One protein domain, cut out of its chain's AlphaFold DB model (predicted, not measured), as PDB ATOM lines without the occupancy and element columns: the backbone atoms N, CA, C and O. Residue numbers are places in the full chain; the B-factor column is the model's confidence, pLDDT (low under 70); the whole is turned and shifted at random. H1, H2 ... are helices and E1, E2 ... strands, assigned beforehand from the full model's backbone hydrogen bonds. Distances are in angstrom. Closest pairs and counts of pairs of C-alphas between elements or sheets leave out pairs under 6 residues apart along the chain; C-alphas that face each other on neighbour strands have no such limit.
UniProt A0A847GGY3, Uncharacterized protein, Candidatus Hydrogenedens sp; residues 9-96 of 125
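AT A GLANCE: This is residues 9 to 96 of the 125 residues of an uncharacterized protein of Candidatus Hydrogenedens sp (UniProt A0A847GGY3). One long helix, H1, makes an arm that leads to a small head, where two short strand hairpins, E1 with E2 and E3 with E4, come near each other beside the short helix H2; a shorter helix, H3, leads away from that head. Residues 9 to 35 of H1 stick out at one end and residues 87 to 96 stick out from the head elsewhere, and the head between them is compact. The printed part has 88 residues, with three named helices and four named strands in the order H1, E1, E2, E3, E4, H2, H3; it is mostly helix, and its two sheets, E1 - E2 and E3 - E4, are antiparallel. The whole is extended, with a radius of gyration of the C-alphas of 19.3 A, and its flat outline spans 64 by 37 by 19 A.

IN THESE COORDINATES: Find C-alpha 9 at (11.701, 22.261, 57.081); from there H1, residues 9 to 39, runs 44.4 A to C-alpha 39 at (15.479, -21.334, 49.638). Look next at residues 44 to 46 for E1 and residues 53 to 55 for E2. Then come E3, residues 62 to 64, and E4, residues 71 to 73. H2, residues 74 to 77, follows at once, and H3, residues 80 to 92, runs 18.5 A to C-alpha 92 at (29.488, -29.094, 38.765).

HOW THE PARTS SIT: Start at the end of H1, where the closest C-alphas of H1 and E2, those of Leu 39 and Leu 55, are 8.0 A apart. E1 and E2 form an antiparallel hairpin at 149 degrees, with N 45 and O 54 within hydrogen-bond range at 2.8 A. E3 and E4 form another at 155 degrees, with N 72 and O 63 at 2.8 A. Between the hairpins, the closest C-alphas of E1 and E3, those of Trp 45 and Ser 63, are 7.5 A apart. For H2, look at Ala 77, whose C-alpha is 5.5 A from that of Arg 46 in E1, the closest pair of the two elements. H3 is apart from H1, H2 and the four strands. In H1 and H3 every O i to N i+4 pair is within hydrogen-bond range; H2 is too short for such a pair, and its one O i to N i+3 pair is not within range.

THE WHOLE: The C-alphas of Ala 9 and Pro 96, the two farthest apart, are 67.2 A from each other. Without the stretches that stand free, the body of 51 residues spans 28 by 19 by 19 A. The printed part has no cut and no long link. The mean pLDDT of the printed part is 74.7; look for values under 70 at residues 33 to 43, 57 to 61, 74 to 91 and 93 to 96.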
ATOM      1  N   ALA A   9      11.515  23.259  56.034       92.06
ATOM      2  CA  ALA A   9      11.701  22.261  57.081       92.06
ATOM      3  C   ALA A   9      10.823  21.029  56.820       92.06
ATOM      4  O   ALA A   9      11.338  19.915  56.757       92.06
ATOM      5  N   VAL A  10       9.521  21.230  56.595       95.88
ATOM      6  CA  VAL A  10       8.575  20.140  56.321       95.88
ATOM      7  C   VAL A  10       9.010  19.330  55.100       95.88
ATOM      8  O   VAL A  10       9.090  18.110  55.202       95.88
ATOM      9  N   ALA A  11       9.366  19.990  53.993       95.81
ATOM     10  CA  ALA A  11       9.794  19.321  52.766       95.81
ATOM     11  C   ALA A  11      11.053  18.457  52.968       95.81
ATOM     12  O   ALA A  11      11.114  17.329  52.474       95.81
ATOM     13  N   LEU A  12      12.041  18.959  53.718       95.44
ATOM     14  CA  LEU A  12      13.273  18.223  54.007       95.44
ATOM     15  C   LEU A  12      13.009  16.992  54.876       95.44
ATOM     16  O   LEU A  12      13.467  15.900  54.542       95.44
ATOM     17  N   TYR A  13      12.240  17.141  55.957       95.56
ATOM     18  CA  TYR A  13      11.930  16.019  56.844       95.56
ATOM     19  C   TYR A  13      11.055  14.968  56.157       95.56
ATOM     20  O   TYR A  13      11.331  13.774  56.278       95.56
ATOM     21  N   SER A  14      10.045  15.383  55.384       96.44
ATOM     22  CA  SER A  14       9.223  14.444  54.616       96.44
ATOM     23  C   SER A  14      10.037  13.723  53.545       96.44
ATOM     24  O   SER A  14       9.888  12.516  53.375       96.44
ATOM     25  N   GLY A  15      10.928  14.439  52.851       97.75
ATOM     26  CA  GLY A  15      11.810  13.851  51.847       97.75
ATOM     27  C   GLY A  15      12.752  12.811  52.452       97.75
ATOM     28  O   GLY A  15      12.891  11.719  51.906       97.75
ATOM     29  N   LEU A  16      13.334  13.110  53.617       97.44
ATOM     30  CA  LEU A  16      14.195  12.183  54.350       97.44
ATOM     31  C   LEU A  16      13.437  10.917  54.778       97.44
ATOM     32  O   LEU A  16      13.948   9.811  54.611       97.44
ATOM     33  N   LEU A  17      12.212  11.065  55.293       97.38
ATOM     34  CA  LEU A  17      11.373   9.932  55.691       97.38
ATOM     35  C   LEU A  17      10.982   9.058  54.499       97.38
ATOM     36  O   LEU A  17      11.062   7.836  54.595       97.38
ATOM     37  N   LEU A  18      10.604   9.669  53.373       97.31
ATOM     38  CA  LEU A  18      10.286   8.935  52.149       97.31
ATOM     39  C   LEU A  18      11.507   8.183  51.622       97.31
ATOM     40  O   LEU A  18      11.388   7.006  51.302       97.31
ATOM     41  N   LEU A  19      12.682   8.818  51.592       97.50
ATOM     42  CA  LEU A  19      13.933   8.154  51.221       97.50
ATOM     43  C   LEU A  19      14.245   6.976  52.146       97.50
ATOM     44  O   LEU A  19      14.605   5.905  51.662       97.50
ATOM     45  N   GLY A  20      14.066   7.148  53.456       97.19
ATOM     46  CA  GLY A  20      14.232   6.075  54.433       97.19
ATOM     47  C   GLY A  20      13.271   4.912  54.183       97.19
ATOM     48  O   GLY A  20      13.704   3.764  54.113       97.19
ATOM     49  N   ALA A  21      11.985   5.200  53.975       96.19
ATOM     50  CA  ALA A  21      10.977   4.187  53.673       96.19
ATOM     51  C   ALA A  21      11.285   3.441  52.365       96.19
ATOM     52  O   ALA A  21      11.188   2.218  52.317       96.19
ATOM     53  N   LEU A  22      11.714   4.162  51.328       96.50
ATOM     54  CA  LEU A  22      12.068   3.598  50.026       96.50
ATOM     55  C   LEU A  22      13.333   2.731  50.127       96.50
ATOM     56  O   LEU A  22      13.372   1.637  49.571       96.50
ATOM     57  N   ALA A  23      14.334   3.162  50.898       95.62
ATOM     58  CA  ALA A  23      15.539   2.381  51.160       95.62
ATOM     59  C   ALA A  23      15.235   1.094  51.941       95.62
ATOM     60  O   ALA A  23      15.727   0.031  51.567       95.62
ATOM     61  N   VAL A  24      14.399   1.169  52.986       94.38
ATOM     62  CA  VAL A  24      13.936  -0.013  53.730       94.38
ATOM     63  C   VAL A  24      13.160  -0.942  52.806       94.38
ATOM     64  O   VAL A  24      13.453  -2.132  52.780       94.38
ATOM     65  N   TRP A  25      12.236  -0.408  52.007       94.00
ATOM     66  CA  TRP A  25      11.463  -1.194  51.052       94.00
ATOM     67  C   TRP A  25      12.373  -1.929  50.061       94.00
ATOM     68  O   TRP A  25      12.307  -3.154  49.981       94.00
ATOM     69  N   ILE A  26      13.303  -1.225  49.405       91.81
ATOM     70  CA  ILE A  26      14.291  -1.833  48.499       91.81
ATOM     71  C   ILE A  26      15.127  -2.885  49.231       91.81
ATOM     72  O   ILE A  26      15.327  -3.976  48.705       91.81
ATOM     73  N   TYR A  27      15.605  -2.598  50.441       89.38
ATOM     74  CA  TYR A  27      16.400  -3.548  51.217       89.38
ATOM     75  C   TYR A  27      15.607  -4.820  51.543       89.38
ATOM     76  O   TYR A  27      16.120  -5.926  51.372       89.38
ATOM     77  N   THR A  28      14.348  -4.678  51.963       85.00
ATOM     78  CA  THR A  28      13.465  -5.815  52.251       85.00
ATOM     79  C   THR A  28      13.108  -6.595  50.992       85.00
ATOM     80  O   THR A  28      13.134  -7.822  51.017       85.00
ATOM     81  N   GLU A  29      12.862  -5.924  49.872       85.38
ATOM     82  CA  GLU A  29      12.558  -6.561  48.590       85.38
ATOM     83  C   GLU A  29      13.786  -7.318  48.056       85.38
ATOM     84  O   GLU A  29      13.708  -8.480  47.669       85.38
ATOM     85  N   MET A  30      14.979  -6.722  48.139       78.12
ATOM     86  CA  MET A  30      16.228  -7.390  47.766       78.12
ATOM     87  C   MET A  30      16.571  -8.556  48.703       78.12
ATOM     88  O   MET A  30      17.091  -9.577  48.249       78.12
ATOM     89  N   GLY A  31      16.309  -8.414  50.005       72.50
ATOM     90  CA  GLY A  31      16.535  -9.454  51.008       72.50
ATOM     91  C   GLY A  31      15.586 -10.636  50.836       72.50
ATOM     92  O   GLY A  31      16.034 -11.781  50.810       72.50
ATOM     93  N   THR A  32      14.298 -10.363  50.633       70.31
ATOM     94  CA  THR A  32      13.290 -11.394  50.363       70.31
ATOM     95  C   THR A  32      13.584 -12.100  49.049       70.31
ATOM     96  O   THR A  32      13.676 -13.318  49.060       70.31
ATOM     97  N   GLN A  33      13.860 -11.396  47.946       65.94
ATOM     98  CA  GLN A  33      14.201 -12.043  46.671       65.94
ATOM     99  C   GLN A  33      15.469 -12.906  46.748       65.94
ATOM    100  O   GLN A  33      15.541 -13.955  46.110       65.94
ATOM    101  N   ARG A  34      16.476 -12.503  47.535       60.12
ATOM    102  CA  ARG A  34      17.679 -13.324  47.758       60.12
ATOM    103  C   ARG A  34      17.396 -14.537  48.634       60.12
ATOM    104  O   ARG A  34      17.887 -15.612  48.311       60.12
ATOM    105  N   ALA A  35      16.613 -14.381  49.701       60.94
ATOM    106  CA  ALA A  35      16.173 -15.499  50.527       60.94
ATOM    107  C   ALA A  35      15.339 -16.477  49.693       60.94
ATOM    108  O   ALA A  35      15.655 -17.659  49.676       60.94
ATOM    109  N   TYR A  36      14.383 -15.982  48.902       59.09
ATOM    110  CA  TYR A  36      13.639 -16.786  47.937       59.09
ATOM    111  C   TYR A  36      14.589 -17.511  46.985       59.09
ATOM    112  O   TYR A  36      14.536 -18.725  46.961       59.09
ATOM    113  N   ARG A  37      15.553 -16.845  46.334       58.81
ATOM    114  CA  ARG A  37      16.525 -17.517  45.443       58.81
ATOM    115  C   ARG A  37      17.440 -18.545  46.115       58.81
ATOM    116  O   ARG A  37      18.038 -19.363  45.418       58.81
ATOM    117  N   VAL A  38      17.660 -18.461  47.425       56.59
ATOM    118  CA  VAL A  38      18.496 -19.421  48.167       56.59
ATOM    119  C   VAL A  38      17.648 -20.581  48.691       56.59
ATOM    120  O   VAL A  38      18.080 -21.723  48.582       56.59
ATOM    121  N   LEU A  39      16.434 -20.318  49.180       55.78
ATOM    122  CA  LEU A  39      15.479 -21.334  49.638       55.78
ATOM    123  C   LEU A  39      14.866 -22.119  48.458       55.78
ATOM    124  O   LEU A  39      14.659 -23.328  48.550       55.78
ATOM    125  N   GLU A  40      14.663 -21.455  47.318       52.31
ATOM    126  CA  GLU A  40      14.251 -22.025  46.026       52.31
ATOM    127  C   GLU A  40      15.224 -23.101  45.527       52.31
ATOM    128  O   GLU A  40      14.827 -24.006  44.801       52.31
ATOM    129  N   LYS A  41      16.490 -23.070  45.963       53.56
ATOM    130  CA  LYS A  41      17.498 -24.032  45.511       53.56
ATOM    131  C   LYS A  41      17.401 -25.409  46.148       53.56
ATOM    132  O   LYS A  41      18.046 -26.312  45.622       53.56
ATOM    133  N   GLN A  42      16.701 -25.592  47.273       59.66
ATOM    134  CA  GLN A  42      16.853 -26.849  48.024       59.66
ATOM    135  C   GLN A  42      15.568 -27.500  48.541       59.66
ATOM    136  O   GLN A  42      15.591 -28.713  48.725       59.66
ATOM    137  N   SER A  43      14.449 -26.790  48.721       66.50
ATOM    138  CA  SER A  43      13.261 -27.440  49.314       66.50
ATOM    139  C   SER A  43      11.941 -26.684  49.153       66.50
ATOM    140  O   SER A  43      10.996 -26.946  49.895       66.50
ATOM    141  N   LEU A  44      11.836 -25.740  48.213       74.00
ATOM    142  CA  LEU A  44      10.623 -24.940  48.046       74.00
ATOM    143  C   LEU A  44       9.618 -25.644  47.121       74.00
ATOM    144  O   LEU A  44       9.899 -25.892  45.951       74.00
ATOM    145  N   TRP A  45       8.431 -25.932  47.649       76.06
ATOM    146  CA  TRP A  45       7.334 -26.575  46.933       76.06
ATOM    147  C   TRP A  45       6.158 -25.614  46.791       76.06
ATOM    148  O   TRP A  45       5.760 -24.947  47.751       76.06
ATOM    149  N   ARG A  46       5.562 -25.566  45.596       75.62
ATOM    150  CA  ARG A  46       4.287 -24.880  45.361       75.62
ATOM    151  C   ARG A  46       3.181 -25.905  45.174       75.62
ATOM    152  O   ARG A  46       3.264 -26.765  44.305       75.62
ATOM    153  N   CYS A  47       2.121 -25.785  45.963       79.31
ATOM    154  CA  CYS A  47       0.968 -26.660  45.821       79.31
ATOM    155  C   CYS A  47       0.214 -26.402  44.504       79.31
ATOM    156  O   CYS A  47      -0.231 -25.279  44.268       79.31
ATOM    157  N   ALA A  48       0.005 -27.439  43.686       74.69
ATOM    158  CA  ALA A  48      -0.752 -27.351  42.432       74.69
ATOM    159  C   ALA A  48      -2.257 -27.103  42.656       74.69
ATOM    160  O   ALA A  48      -2.931 -26.551  41.791       74.69
ATOM    161  N   TYR A  49      -2.778 -27.482  43.828       77.38
ATOM    162  CA  TYR A  49      -4.195 -27.342  44.168       77.38
ATOM    163  C   TYR A  49      -4.539 -25.980  44.792       77.38
ATOM    164  O   TYR A  49      -5.443 -25.295  44.324       77.38
ATOM    165  N   CYS A  50      -3.829 -25.568  45.850       79.50
ATOM    166  CA  CYS A  50      -4.136 -24.341  46.598       79.50
ATOM    167  C   CYS A  50      -3.131 -23.196  46.393       79.50
ATOM    168  O   CYS A  50      -3.314 -22.118  46.958       79.50
ATOM    169  N   GLY A  51      -2.049 -23.417  45.638       72.62
ATOM    170  CA  GLY A  51      -1.035 -22.397  45.353       72.62
ATOM    171  C   GLY A  51      -0.155 -21.999  46.542       72.62
ATOM    172  O   GLY A  51       0.678 -21.107  46.403       72.62
ATOM    173  N   PHE A  52      -0.315 -22.630  47.709       78.38
ATOM    174  CA  PHE A  52       0.496 -22.343  48.891       78.38
ATOM    175  C   PHE A  52       1.955 -22.760  48.662       78.38
ATOM    176  O   PHE A  52       2.206 -23.892  48.238       78.38
ATOM    177  N   LEU A  53       2.893 -21.849  48.938       76.88
ATOM    178  CA  LEU A  53       4.330 -22.124  48.909       76.88
ATOM    179  C   LEU A  53       4.799 -22.532  50.303       76.88
ATOM    180  O   LEU A  53       4.483 -21.861  51.287       76.88
ATOM    181  N   TYR A  54       5.550 -23.623  50.384       78.12
ATOM    182  CA  TYR A  54       6.076 -24.151  51.637       78.12
ATOM    183  C   TYR A  54       7.445 -24.792  51.426       78.12
ATOM    184  O   TYR A  54       7.831 -25.094  50.298       78.12
ATOM    185  N   LEU A  55       8.180 -24.968  52.524       76.44
ATOM    186  CA  LEU A  55       9.453 -25.674  52.523       76.44
ATOM    187  C   LEU A  55       9.259 -27.089  53.046       76.44
ATOM    188  O   LEU A  55       8.646 -27.279  54.096       76.44
ATOM    189  N   ASP A  56       9.802 -28.058  52.319       74.00
ATOM    190  CA  ASP A  56       9.818 -29.457  52.728       74.00
ATOM    191  C   ASP A  56      11.172 -30.086  52.377       74.00
ATOM    192  O   ASP A  56      11.434 -30.468  51.236       74.00
ATOM    193  N   GLU A  57      12.057 -30.131  53.376       65.00
ATOM    194  CA  GLU A  57      13.419 -30.674  53.274       65.00
ATOM    195  C   GLU A  57      13.447 -32.216  53.275       65.00
ATOM    196  O   GLU A  57      14.473 -32.813  52.955       65.00
ATOM    197  N   GLY A  58      12.330 -32.874  53.623       61.81
ATOM    198  CA  GLY A  58      12.211 -34.336  53.689       61.81
ATOM    199  C   GLY A  58      11.486 -34.965  52.495       61.81
ATOM    200  O   GLY A  58      11.478 -36.192  52.350       61.81
ATOM    201  N   ALA A  59      10.879 -34.151  51.635       59.75
ATOM    202  CA  ALA A  59      10.137 -34.614  50.475       59.75
ATOM    203  C   ALA A  59      11.069 -34.987  49.318       59.75
ATOM    204  O   ALA A  59      11.584 -34.129  48.607       59.75
ATOM    205  N   GLY A  60      11.257 -36.291  49.100       66.38
ATOM    206  CA  GLY A  60      11.937 -36.815  47.914       66.38
ATOM    207  C   GLY A  60      11.128 -36.572  46.631       66.38
ATOM    208  O   GLY A  60      11.203 -35.517  46.013       66.38
ATOM    209  N   ALA A  61      10.343 -37.565  46.204       65.88
ATOM    210  CA  ALA A  61       9.588 -37.508  44.939       65.88
ATOM    211  C   ALA A  61       8.220 -36.795  45.035       65.88
ATOM    212  O   ALA A  61       7.595 -36.488  44.020       65.88
ATOM    213  N   HIS A  62       7.739 -36.555  46.254       71.94
ATOM    214  CA  HIS A  62       6.427 -35.974  46.530       71.94
ATOM    215  C   HIS A  62       6.431 -35.274  47.890       71.94
ATOM    216  O   HIS A  62       7.103 -35.752  48.807       71.94
ATOM    217  N   SER A  63       5.676 -34.184  48.009       76.69
ATOM    218  CA  SER A  63       5.445 -33.460  49.265       76.69
ATOM    219  C   SER A  63       3.948 -33.294  49.516       76.69
ATOM    220  O   SER A  63       3.160 -33.146  48.577       76.69
ATOM    221  N   GLU A  64       3.537 -33.312  50.780       82.12
ATOM    222  CA  GLU A  64       2.144 -33.087  51.170       82.12
ATOM    223  C   GLU A  64       1.958 -31.631  51.600       82.12
ATOM    224  O   GLU A  64       2.694 -31.112  52.439       82.12
ATOM    225  N   CYS A  65       0.976 -30.940  51.017       84.00
ATOM    226  CA  CYS A  65       0.740 -29.546  51.364       84.00
ATOM    227  C   CYS A  65       0.171 -29.429  52.791       84.00
ATOM    228  O   CYS A  65      -0.924 -29.936  53.040       84.00
ATOM    229  N   PRO A  66       0.793 -28.652  53.699       80.81
ATOM    230  CA  PRO A  66       0.322 -28.515  55.081       80.81
ATOM    231  C   PRO A  66      -1.026 -27.785  55.204       80.81
ATOM    232  O   PRO A  66      -1.643 -27.791  56.266       80.81
ATOM    233  N   ARG A  67      -1.485 -27.125  54.132       79.38
ATOM    234  CA  ARG A  67      -2.717 -26.329  54.135       79.38
ATOM    235  C   ARG A  67      -3.940 -27.104  53.651       79.38
ATOM    236  O   ARG A  67      -5.024 -26.904  54.185       79.38
ATOM    237  N   CYS A  68      -3.786 -27.936  52.623       83.81
ATOM    238  CA  CYS A  68      -4.898 -28.662  52.000       83.81
ATOM    239  C   CYS A  68      -4.707 -30.184  51.942       83.81
ATOM    240  O   CYS A  68      -5.613 -30.870  51.481       83.81
ATOM    241  N   GLY A  69      -3.552 -30.712  52.359       81.62
ATOM    242  CA  GLY A  69      -3.244 -32.147  52.318       81.62
ATOM    243  C   GLY A  69      -3.071 -32.721  50.908       81.62
ATOM    244  O   GLY A  69      -2.993 -33.934  50.736       81.62
ATOM    245  N   SER A  70      -3.040 -31.886  49.864       82.50
ATOM    246  CA  SER A  70      -2.816 -32.379  48.502       82.50
ATOM    247  C   SER A  70      -1.373 -32.854  48.342       82.50
ATOM    248  O   SER A  70      -0.447 -32.135  48.733       82.50
ATOM    249  N   ILE A  71      -1.188 -33.991  47.682       82.06
ATOM    250  CA  ILE A  71       0.131 -34.512  47.323       82.06
ATOM    251  C   ILE A  71       0.608 -33.803  46.054       82.06
ATOM    252  O   ILE A  71      -0.063 -33.853  45.026       82.06
ATOM    253  N   ASN A  72       1.766 -33.155  46.131       78.69
ATOM    254  CA  ASN A  72       2.436 -32.532  44.996       78.69
ATOM    255  C   ASN A  72       3.585 -33.424  44.528       78.69
ATOM    256  O   ASN A  72       4.391 -33.873  45.343       78.69
ATOM    257  N   LEU A  73       3.671 -33.667  43.220       74.88
ATOM    258  CA  LEU A  73       4.757 -34.417  42.589       74.88
ATOM    259  C   LEU A  73       5.891 -33.463  42.209       74.88
ATOM    260  O   LEU A  73       5.633 -32.359  41.727       74.88
ATOM    261  N   SER A  74       7.147 -33.882  42.389       65.69
ATOM    262  CA  SER A  74       8.311 -33.036  42.077       65.69
ATOM    263  C   SER A  74       8.310 -32.539  40.627       65.69
ATOM    264  O   SER A  74       8.704 -31.406  40.380       65.69
ATOM    265  N   ALA A  75       7.798 -33.347  39.692       63.16
ATOM    266  CA  ALA A  75       7.710 -33.021  38.266       63.16
ATOM    267  C   ALA A  75       6.687 -31.917  37.925       63.16
ATOM    268  O   ALA A  75       6.787 -31.292  36.874       63.16
ATOM    269  N   GLU A  76       5.693 -31.684  38.784       58.88
ATOM    270  CA  GLU A  76       4.648 -30.670  38.563       58.88
ATOM    271  C   GLU A  76       4.853 -29.423  39.434       58.88
ATOM    272  O   GLU A  76       4.335 -28.350  39.123       58.88
ATOM    273  N   ALA A  77       5.605 -29.562  40.531       54.25
ATOM    274  CA  ALA A  77       5.759 -28.538  41.558       54.25
ATOM    275  C   ALA A  77       7.116 -27.818  41.547       54.25
ATOM    276  O   ALA A  77       7.225 -26.764  42.176       54.25
ATOM    277  N   GLN A  78       8.135 -28.354  40.861       59.09
ATOM    278  CA  GLN A  78       9.425 -27.677  40.713       59.09
ATOM    279  C   GLN A  78       9.380 -26.719  39.524       59.09
ATOM    280  O   GLN A  78       9.021 -27.087  38.406       59.09
ATOM    281  N   ASP A  79       9.729 -25.458  39.774       59.00
ATOM    282  CA  ASP A  79       9.863 -24.474  38.709       59.00
ATOM    283  C   ASP A  79      10.973 -24.925  37.741       59.00
ATOM    284  O   ASP A  79      12.027 -25.409  38.166       59.00
ATOM    285  N   ARG A  80      10.780 -24.743  36.429       59.72
ATOM    286  CA  ARG A  80      11.764 -25.148  35.400       59.72
ATOM    287  C   ARG A  80      13.125 -24.477  35.603       59.72
ATOM    288  O   ARG A  80      14.146 -24.970  35.123       59.72
ATOM    289  N   ALA A  81      13.146 -23.333  36.288       55.62
ATOM    290  CA  ALA A  81      14.374 -22.659  36.693       55.62
ATOM    291  C   ALA A  81      15.189 -23.487  37.707       55.62
ATOM    292  O   ALA A  81      16.410 -23.574  37.575       55.62
ATOM    293  N   VAL A  82      14.516 -24.149  38.655       60.62
ATOM    294  CA  VAL A  82      15.133 -24.994  39.689       60.62
ATOM    295  C   VAL A  82      15.696 -26.274  39.080       60.62
ATOM    296  O   VAL A  82      16.827 -26.642  39.392       60.62
ATOM    297  N   GLU A  83      14.974 -26.908  38.149       62.12
ATOM    298  CA  GLU A  83      15.476 -28.093  37.435       62.12
ATOM    299  C   GLU A  83      16.790 -27.803  36.688       62.12
ATOM    300  O   GLU A  83      17.744 -28.580  36.769       62.12
ATOM    301  N   ARG A  84      16.876 -26.658  35.994       63.75
ATOM    302  CA  ARG A  84      18.087 -26.263  35.251       63.75
ATOM    303  C   ARG A  84      19.275 -25.999  36.167       63.75
ATOM    304  O   ARG A  84      20.393 -26.395  35.835       63.75
ATOM    305  N   ASP A  85      19.051 -25.337  37.298       61.62
ATOM    306  CA  ASP A  85      20.116 -25.056  38.259       61.62
ATOM    307  C   ASP A  85      20.559 -26.322  39.004       61.62
ATOM    308  O   ASP A  85      21.762 -26.501  39.199       61.62
ATOM    309  N   LYS A  86      19.635 -27.238  39.334       63.78
ATOM    310  CA  LYS A  86      19.966 -28.552  39.902       63.78
ATOM    311  C   LYS A  86      20.829 -29.361  38.939       63.78
ATOM    312  O   LYS A  86      21.912 -29.784  39.328       63.78
ATOM    313  N   ALA A  87      20.433 -29.457  37.667       66.50
ATOM    314  CA  ALA A  87      21.237 -30.112  36.634       66.50
ATOM    315  C   ALA A  87      22.628 -29.466  36.485       66.50
ATOM    316  O   ALA A  87      23.631 -30.149  36.293       66.50
ATOM    317  N   ARG A  88      22.719 -28.137  36.623       69.62
ATOM    318  CA  ARG A  88      23.999 -27.414  36.595       69.62
ATOM    319  C   ARG A  88      24.859 -27.695  37.830       69.62
ATOM    320  O   ARG A  88      26.084 -27.707  37.726       69.62
ATOM    321  N   GLN A  89      24.238 -27.883  38.990       65.56
ATOM    322  CA  GLN A  89      24.918 -28.194  40.244       65.56
ATOM    323  C   GLN A  89      25.427 -29.640  40.256       65.56
ATOM    324  O   GLN A  89      26.572 -29.866  40.633       65.56
ATOM    325  N   GLU A  90      24.623 -30.572  39.752       69.31
ATOM    326  CA  GLU A  90      24.960 -31.982  39.536       69.31
ATOM    327  C   GLU A  90      26.096 -32.123  38.507       69.31
ATOM    328  O   GLU A  90      27.065 -32.834  38.740       69.31
ATOM    329  N   ALA A  91      26.083 -31.321  37.433       69.19
ATOM    330  CA  ALA A  91      27.204 -31.239  36.493       69.19
ATOM    331  C   ALA A  91      28.481 -30.633  37.107       69.19
ATOM    332  O   ALA A  91      29.591 -30.941  36.673       69.19
ATOM    333  N   ARG A  92      28.345 -29.732  38.090       70.50
ATOM    334  CA  ARG A  92      29.488 -29.094  38.765       70.50
ATOM    335  C   ARG A  92      30.097 -29.991  39.839       70.50
ATOM    336  O   ARG A  92      31.282 -29.852  40.129       70.50
ATOM    337  N   ASN A  93      29.288 -30.851  40.443       68.81
ATOM    338  CA  ASN A  93      29.695 -31.755  41.503       68.81
ATOM    339  C   ASN A  93      29.160 -33.153  41.166       68.81
ATOM    340  O   ASN A  93      28.173 -33.579  41.767       68.81
ATOM    341  N   PRO A  94      29.749 -33.820  40.154       60.88
ATOM    342  CA  PRO A  94      29.303 -35.142  39.756       60.88
ATOM    343  C   PRO A  94      29.416 -36.067  40.961       60.88
ATOM    344  O   PRO A  94      30.477 -36.168  41.583       60.88
ATOM    345  N   GLU A  95      28.299 -36.692  41.320       59.19
ATOM    346  CA  GLU A  95      28.296 -37.756  42.313       59.19
ATOM    347  C   GLU A  95      29.281 -38.829  41.820       59.19
ATOM    348  O   GLU A  95      29.251 -39.165  40.630       59.19
ATOM    349  N   PRO A  96      30.229 -39.285  42.660       58.78
ATOM    350  CA  PRO A  96      31.220 -40.258  42.226       58.78
ATOM    351  C   PRO A  96      30.498 -41.478  41.655       58.78
ATOM    352  O   PRO A  96      29.561 -41.983  42.277       58.78
TER     353      PRO A  96